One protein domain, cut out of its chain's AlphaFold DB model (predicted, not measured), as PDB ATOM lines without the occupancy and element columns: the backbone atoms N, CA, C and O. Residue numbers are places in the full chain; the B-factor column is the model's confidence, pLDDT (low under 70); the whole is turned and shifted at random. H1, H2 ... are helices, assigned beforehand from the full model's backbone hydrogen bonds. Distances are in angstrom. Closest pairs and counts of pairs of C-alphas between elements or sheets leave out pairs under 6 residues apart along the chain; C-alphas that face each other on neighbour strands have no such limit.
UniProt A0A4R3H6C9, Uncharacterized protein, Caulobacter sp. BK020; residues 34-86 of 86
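Overview. This is residues 34 to 86 of the 86 residues of an uncharacterized protein of Caulobacter sp. BK020 (UniProt A0A4R3H6C9). The model is an open U: two helices, H2 and H1, form its separate arms, and a long looping stretch, residues 47 to 70, joins them at one end. H1 runs toward this loop and H2 runs back away from it, with an empty gap between the arms. The printed part has 53 residues with two named helices, H1 then H2, and no named strand; its class is all helix. It is loose, with a radius of gyration of the C-alphas of 13.3 A, and flat, spanning 33 by 32 by 13 A.

Arrangement. H2, residues 71 to 84, is apart from H1, residues 34 to 46, with no C-alpha of the one within 8 A of the other. Residues 78 to 86, of which 78 to 84 belong to H2, stand free, and so do residues 34 to 40 of H1. In H1 and H2 every O i to N i+4 pair is within hydrogen-bond range.

Along the chain. H2 measures 20.0 A from C-alpha 71 at (-13.635, 37.584, -4.765) to C-alpha 84 at (-25.135, 50.746, 4.927). H1 measures 18.8 A and begins with C-alpha 34 at (-43.736, 56.897, -9.908).

Size, cuts and confidence. The C-alphas of Pro 34 and Pro 71, 36.1 A apart, are the two farthest apart. The link from H1 to H2 is long, 24 residues. The printed part has no cut; Lys 86, the chain's last residue, has pLDDT under 70.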
ATOM      1  N   PRO A  34     -44.728  56.343  -8.985       98.25
ATOM      2  CA  PRO A  34     -43.736  56.897  -9.908       98.25
ATOM      3  C   PRO A  34     -42.278  56.639  -9.499       98.25
ATOM      4  O   PRO A  34     -41.420  56.426 -10.348       98.25
ATOM      5  N   GLN A  35     -41.981  56.622  -8.196       98.12
ATOM      6  CA  GLN A  35     -40.626  56.346  -7.709       98.12
ATOM      7  C   GLN A  35     -40.271  54.864  -7.844       98.12
ATOM      8  O   GLN A  35     -39.141  54.535  -8.193       98.12
ATOM      9  N   ARG A  36     -41.230  53.958  -7.607       97.88
ATOM     10  CA  ARG A  36     -41.016  52.525  -7.864       97.88
ATOM     11  C   ARG A  36     -40.782  52.247  -9.343       97.88
ATOM     12  O   ARG A  36     -39.951  51.405  -9.658       97.88
ATOM     13  N   ASP A  37     -41.488  52.945 -10.227       98.00
ATOM     14  CA  ASP A  37     -41.301  52.796 -11.671       98.00
ATOM     15  C   ASP A  37     -39.918  53.303 -12.113       98.00
ATOM     16  O   ASP A  37     -39.257  52.640 -12.909       98.00
ATOM     17  N   ALA A  38     -39.421  54.396 -11.523       97.88
ATOM     18  CA  ALA A  38     -38.045  54.848 -11.746       97.88
ATOM     19  C   ALA A  38     -37.007  53.806 -11.284       97.88
ATOM     20  O   ALA A  38     -36.072  53.498 -12.021       97.88
ATOM     21  N   TRP A  39     -37.185  53.210 -10.099       97.56
ATOM     22  CA  TRP A  39     -36.303  52.135  -9.625       97.56
ATOM     23  C   TRP A  39     -36.392  50.867 -10.478       97.56
ATOM     24  O   TRP A  39     -35.370  50.219 -10.683       97.56
ATOM     25  N   ARG A  40     -37.574  50.531 -11.016       96.69
ATOM     26  CA  ARG A  40     -37.716  49.431 -11.980       96.69
ATOM     27  C   ARG A  40     -36.828  49.669 -13.199       96.69
ATOM     28  O   ARG A  40     -36.044  48.792 -13.519       96.69
ATOM     29  N   ALA A  41     -36.880  50.858 -13.799       97.00
ATOM     30  CA  ALA A  41     -36.044  51.183 -14.957       97.00
ATOM     31  C   ALA A  41     -34.538  51.081 -14.644       97.00
ATOM     32  O   ALA A  41     -33.762  50.586 -15.457       97.00
ATOM     33  N   ILE A  42     -34.119  51.492 -13.441       96.25
ATOM     34  CA  ILE A  42     -32.729  51.329 -12.983       96.25
ATOM     35  C   ILE A  42     -32.355  49.839 -12.904       96.25
ATOM     36  O   ILE A  42     -31.275  49.454 -13.350       96.25
ATOM     37  N   PHE A  43     -33.227  48.994 -12.352       95.94
ATOM     38  CA  PHE A  43     -32.988  47.550 -12.271       95.94
ATOM     39  C   PHE A  43     -32.983  46.878 -13.648       95.94
ATOM     40  O   PHE A  43     -32.107  46.056 -13.907       95.94
ATOM     41  N   ASP A  44     -33.890  47.267 -14.541       96.62
ATOM     42  CA  ASP A  44     -33.922  46.798 -15.930       96.62
ATOM     43  C   ASP A  44     -32.599  47.088 -16.643       96.62
ATOM     44  O   ASP A  44     -32.041  46.204 -17.295       96.62
ATOM     45  N   HIS A  45     -32.033  48.276 -16.431       95.69
ATOM     46  CA  HIS A  45     -30.759  48.660 -17.028       95.69
ATOM     47  C   HIS A  45     -29.543  47.940 -16.412       95.69
ATOM     48  O   HIS A  45     -28.682  47.462 -17.143       95.69
ATOM     49  N   TYR A  46     -29.447  47.853 -15.077       94.94
ATOM     50  CA  TYR A  46     -28.229  47.363 -14.407       94.94
ATOM     51  C   TYR A  46     -28.226  45.878 -14.033       94.94
ATOM     52  O   TYR A  46     -27.148  45.316 -13.854       94.94
ATOM     53  N   TRP A  47     -29.385  45.249 -13.828       92.94
ATOM     54  CA  TRP A  47     -29.463  43.833 -13.432       92.94
ATOM     55  C   TRP A  47     -29.869  42.931 -14.582       92.94
ATOM     56  O   TRP A  47     -29.376  41.811 -14.680       92.94
ATOM     57  N   PHE A  48     -30.799  43.404 -15.406       93.62
ATOM     58  CA  PHE A  48     -31.338  42.627 -16.515       93.62
ATOM     59  C   PHE A  48     -30.695  42.986 -17.853       93.62
ATOM     60  O   PHE A  48     -30.965  42.297 -18.832       93.62
ATOM     61  N   GLU A  49     -29.853  44.028 -17.880       92.81
ATOM     62  CA  GLU A  49     -29.150  44.499 -19.078       92.81
ATOM     63  C   GLU A  49     -30.115  44.660 -20.263       92.81
ATOM     64  O   GLU A  49     -29.813  44.282 -21.395       92.81
ATOM     65  N   ALA A  50     -31.317  45.189 -19.996       91.00
ATOM     66  CA  ALA A  50     -32.414  45.224 -20.965       91.00
ATOM     67  C   ALA A  50     -32.047  45.981 -22.258       91.00
ATOM     68  O   ALA A  50     -32.561  45.658 -23.328       91.00
ATOM     69  N   ASP A  51     -31.116  46.934 -22.154       91.06
ATOM     70  CA  ASP A  51     -30.584  47.738 -23.260       91.06
ATOM     71  C   ASP A  51     -29.122  47.371 -23.622       91.06
ATOM     72  O   ASP A  51     -28.442  48.128 -24.318       91.06
ATOM     73  N   GLY A  52     -28.627  46.216 -23.157       92.75
ATOM     74  CA  GLY A  52     -27.240  45.750 -23.295       92.75
ATOM     75  C   GLY A  52     -26.357  46.022 -22.068       92.75
ATOM     76  O   GLY A  52     -26.824  46.560 -21.066       92.75
ATOM     77  N   ASP A  53     -25.069  45.651 -22.153       92.81
ATOM     78  CA  ASP A  53     -24.094  45.840 -21.062       92.81
ATOM     79  C   ASP A  53     -23.939  47.347 -20.743       92.81
ATOM     80  O   ASP A  53     -23.388  48.100 -21.563       92.81
ATOM     81  N   PRO A  54     -24.365  47.815 -19.550       93.25
ATOM     82  CA  PRO A  54     -24.313  49.229 -19.172       93.25
ATOM     83  C   PRO A  54     -22.878  49.776 -19.102       93.25
ATOM     84  O   PRO A  54     -22.647  50.984 -19.218       93.25
ATOM     85  N   ALA A  55     -21.888  48.899 -18.937       94.19
ATOM     86  CA  ALA A  55     -20.474  49.230 -18.876       94.19
ATOM     87  C   ALA A  55     -19.727  48.948 -20.191       94.19
ATOM     88  O   ALA A  55     -18.503  49.093 -20.218       94.19
ATOM     89  N   ALA A  56     -20.414  48.615 -21.293       93.62
ATOM     90  CA  ALA A  56     -19.784  48.257 -22.572       93.62
ATOM     91  C   ALA A  56     -18.815  49.324 -23.117       93.62
ATOM     92  O   ALA A  56     -17.832  49.008 -23.784       93.62
ATOM     93  N   HIS A  57     -19.077  50.598 -22.822       92.69
ATOM     94  CA  HIS A  57     -18.252  51.730 -23.246       92.69
ATOM     95  C   HIS A  57     -16.976  51.921 -22.400       92.69
ATOM     96  O   HIS A  57     -16.132  52.758 -22.732       92.69
ATOM     97  N   LEU A  58     -16.834  51.189 -21.291       94.50
ATOM     98  CA  LEU A  58     -15.709  51.303 -20.369       94.50
ATOM     99  C   LEU A  58     -14.657  50.217 -20.641       94.50
ATOM    100  O   LEU A  58     -15.004  49.056 -20.857       94.50
ATOM    101  N   PRO A  59     -13.354  50.544 -20.541       93.75
ATOM    102  CA  PRO A  59     -12.309  49.527 -20.496       93.75
ATOM    103  C   PRO A  59     -12.513  48.580 -19.306       93.75
ATOM    104  O   PRO A  59     -12.848  49.044 -18.215       93.75
ATOM    105  N   GLU A  60     -12.209  47.289 -19.471       88.38
ATOM    106  CA  GLU A  60     -12.403  46.253 -18.436       88.38
ATOM    107  C   GLU A  60     -11.850  46.642 -17.057       88.38
ATOM    108  O   GLU A  60     -12.543  46.554 -16.044       88.38
ATOM    109  N   ALA A  61     -10.632  47.193 -17.010       88.44
ATOM    110  CA  ALA A  61      -9.992  47.626 -15.764       88.44
ATOM    111  C   ALA A  61     -10.750  48.745 -15.015       88.44
ATOM    112  O   ALA A  61     -10.433  49.033 -13.859       88.44
ATOM    113  N   ARG A  62     -11.723  49.399 -15.661       89.88
ATOM    114  CA  ARG A  62     -12.525  50.503 -15.116       89.88
ATOM    115  C   ARG A  62     -14.000  50.153 -14.913       89.88
ATOM    116  O   ARG A  62     -14.722  50.992 -14.386       89.88
ATOM    117  N   LYS A  63     -14.447  48.939 -15.262       91.94
ATOM    118  CA  LYS A  63     -15.845  48.515 -15.056       91.94
ATOM    119  C   LYS A  63     -16.219  48.364 -13.577       91.94
ATOM    120  O   LYS A  63     -17.380  48.511 -13.203       91.94
ATOM    121  N   GLY A  64     -15.237  48.121 -12.705       89.75
ATOM    122  CA  GLY A  64     -15.459  48.054 -11.260       89.75
ATOM    123  C   GLY A  64     -16.465  46.962 -10.884       89.75
ATOM    124  O   GLY A  64     -16.235  45.794 -11.177       89.75
ATOM    125  N   VAL A  65     -17.566  47.342 -10.226       92.19
ATOM    126  CA  VAL A  65     -18.635  46.411  -9.807       92.19
ATOM    127  C   VAL A  65     -19.520  45.929 -10.961       92.19
ATOM    128  O   VAL A  65     -20.200  44.926 -10.793       92.19
ATOM    129  N   LEU A  66     -19.499  46.623 -12.104       92.69
ATOM    130  CA  LEU A  66     -20.195  46.223 -13.334       92.69
ATOM    131  C   LEU A  66     -19.340  45.283 -14.203       92.69
ATOM    132  O   LEU A  66     -19.760  44.873 -15.275       92.69
ATOM    133  N   GLY A  67     -18.107  44.986 -13.779       91.19
ATOM    134  CA  GLY A  67     -17.247  44.000 -14.429       91.19
ATOM    135  C   GLY A  67     -17.427  42.602 -13.835       91.19
ATOM    136  O   GLY A  67     -18.391  42.308 -13.134       91.19
ATOM    137  N   SER A  68     -16.443  41.730 -14.062       91.50
ATOM    138  CA  SER A  68     -16.463  40.367 -13.513       91.50
ATOM    139  C   SER A  68     -16.540  40.345 -11.977       91.50
ATOM    140  O   SER A  68     -15.765  41.019 -11.288       91.50
ATOM    141  N   LEU A  69     -17.421  39.499 -11.426       92.44
ATOM    142  CA  LEU A  69     -17.575  39.302  -9.982       92.44
ATOM    143  C   LEU A  69     -16.402  38.496  -9.400       92.44
ATOM    144  O   LEU A  69     -16.485  37.295  -9.172       92.44
ATOM    145  N   THR A  70     -15.282  39.169  -9.153       93.62
ATOM    146  CA  THR A  70     -14.122  38.564  -8.480       93.62
ATOM    147  C   THR A  70     -14.322  38.490  -6.959       93.62
ATOM    148  O   THR A  70     -15.071  39.306  -6.405       93.62
ATOM    149  N   PRO A  71     -13.579  37.630  -6.230       94.69
ATOM    150  CA  PRO A  71     -13.635  37.584  -4.765       94.69
ATOM    151  C   PRO A  71     -13.399  38.947  -4.101       94.69
ATOM    152  O   PRO A  71     -14.060  39.301  -3.125       94.69
ATOM    153  N   ARG A  72     -12.494  39.758  -4.669       94.06
ATOM    154  CA  ARG A  72     -12.207  41.115  -4.187       94.06
ATOM    155  C   ARG A  72     -13.397  42.056  -4.382       94.06
ATOM    156  O   ARG A  72     -13.744  42.785  -3.456       94.06
ATOM    157  N   VAL A  73     -14.019  42.045  -5.562       94.50
ATOM    158  CA  VAL A  73     -15.212  42.863  -5.847       94.50
ATOM    159  C   VAL A  73     -16.354  42.464  -4.916       94.50
ATOM    160  O   VAL A  73     -16.949  43.323  -4.266       94.50
ATOM    161  N   ALA A  74     -16.594  41.162  -4.764       95.12
ATOM    162  CA  ALA A  74     -17.636  40.648  -3.889       95.12
ATOM    163  C   ALA A  74     -17.390  41.010  -2.411       95.12
ATOM    164  O   ALA A  74     -18.326  41.357  -1.688       95.12
ATOM    165  N   GLN A  75     -16.138  40.984  -1.942       94.56
ATOM    166  CA  GLN A  75     -15.787  41.436  -0.593       94.56
ATOM    167  C   GLN A  75     -16.053  42.939  -0.401       94.56
ATOM    168  O   GLN A  75     -16.603  43.330   0.629       94.56
ATOM    169  N   ASN A  76     -15.715  43.776  -1.386       94.56
ATOM    170  CA  ASN A  76     -15.985  45.215  -1.326       94.56
ATOM    171  C   ASN A  76     -17.491  45.509  -1.241       94.56
ATOM    172  O   ASN A  76     -17.905  46.316  -0.408       94.56
ATOM    173  N   LEU A  77     -18.312  44.813  -2.038       94.38
ATOM    174  CA  LEU A  77     -19.775  44.926  -1.988       94.38
ATOM    175  C   LEU A  77     -20.329  44.522  -0.614       94.38
ATOM    176  O   LEU A  77     -21.141  45.246  -0.040       94.38
ATOM    177  N   ARG A  78     -19.841  43.420  -0.027       93.06
ATOM    178  CA  ARG A  78     -20.239  42.998   1.330       93.06
ATOM    179  C   ARG A  78     -19.885  44.034   2.398       93.06
ATOM    180  O   ARG A  78     -20.676  44.253   3.313       93.06
ATOM    181  N   VAL A  79     -18.712  44.666   2.306       94.94
ATOM    182  CA  VAL A  79     -18.304  45.738   3.235       94.94
ATOM    183  C   VAL A  79     -19.196  46.964   3.077       94.94
ATOM    184  O   VAL A  79     -19.639  47.515   4.084       94.94
ATOM    185  N   TYR A  80     -19.492  47.364   1.836       94.00
ATOM    186  CA  TYR A  80     -20.412  48.465   1.558       94.00
ATOM    187  C   TYR A  80     -21.787  48.210   2.183       94.00
ATOM    188  O   TYR A  80     -22.257  49.026   2.973       94.00
ATOM    189  N   LEU A  81     -22.374  47.037   1.922       91.62
ATOM    190  CA  LEU A  81     -23.662  46.631   2.486       91.62
ATOM    191  C   LEU A  81     -23.629  46.620   4.019       91.62
ATOM    192  O   LEU A  81     -24.472  47.239   4.656       91.62
ATOM    193  N   ARG A  82     -22.609  46.009   4.635       92.12
ATOM    194  CA  ARG A  82     -22.460  45.989   6.101       92.12
ATOM    195  C   ARG A  82     -22.432  47.392   6.714       92.12
ATOM    196  O   ARG A  82     -22.927  47.575   7.820       92.12
ATOM    197  N   ASN A  83     -21.827  48.359   6.030       93.62
ATOM    198  CA  ASN A  83     -21.772  49.740   6.503       93.62
ATOM    199  C   ASN A  83     -23.082  50.496   6.270       93.62
ATOM    200  O   ASN A  83     -23.399  51.373   7.064       93.62
ATOM    201  N   ALA A  84     -23.831  50.154   5.219       87.38
ATOM    202  CA  ALA A  84     -25.135  50.746   4.927       87.38
ATOM    203  C   ALA A  84     -26.229  50.326   5.929       87.38
ATOM    204  O   ALA A  84     -27.228  51.025   6.055       87.38
ATOM    205  N   PHE A  85     -26.039  49.212   6.647       79.25
ATOM    206  CA  PHE A  85     -26.971  48.700   7.665       79.25
ATOM    207  C   PHE A  85     -26.589  49.059   9.114       79.25
ATOM    208  O   PHE A  85     -27.003  48.356  10.037       79.25
ATOM    209  N   LYS A  86     -25.784  50.106   9.325       56.97
ATOM    210  CA  LYS A  86     -25.513  50.673  10.658       56.97
ATOM    211  C   LYS A  86     -26.476  51.808  10.969       56.97
ATOM    212  O   LYS A  86     -26.868  51.898  12.150       56.97
TER     213      LYS A  86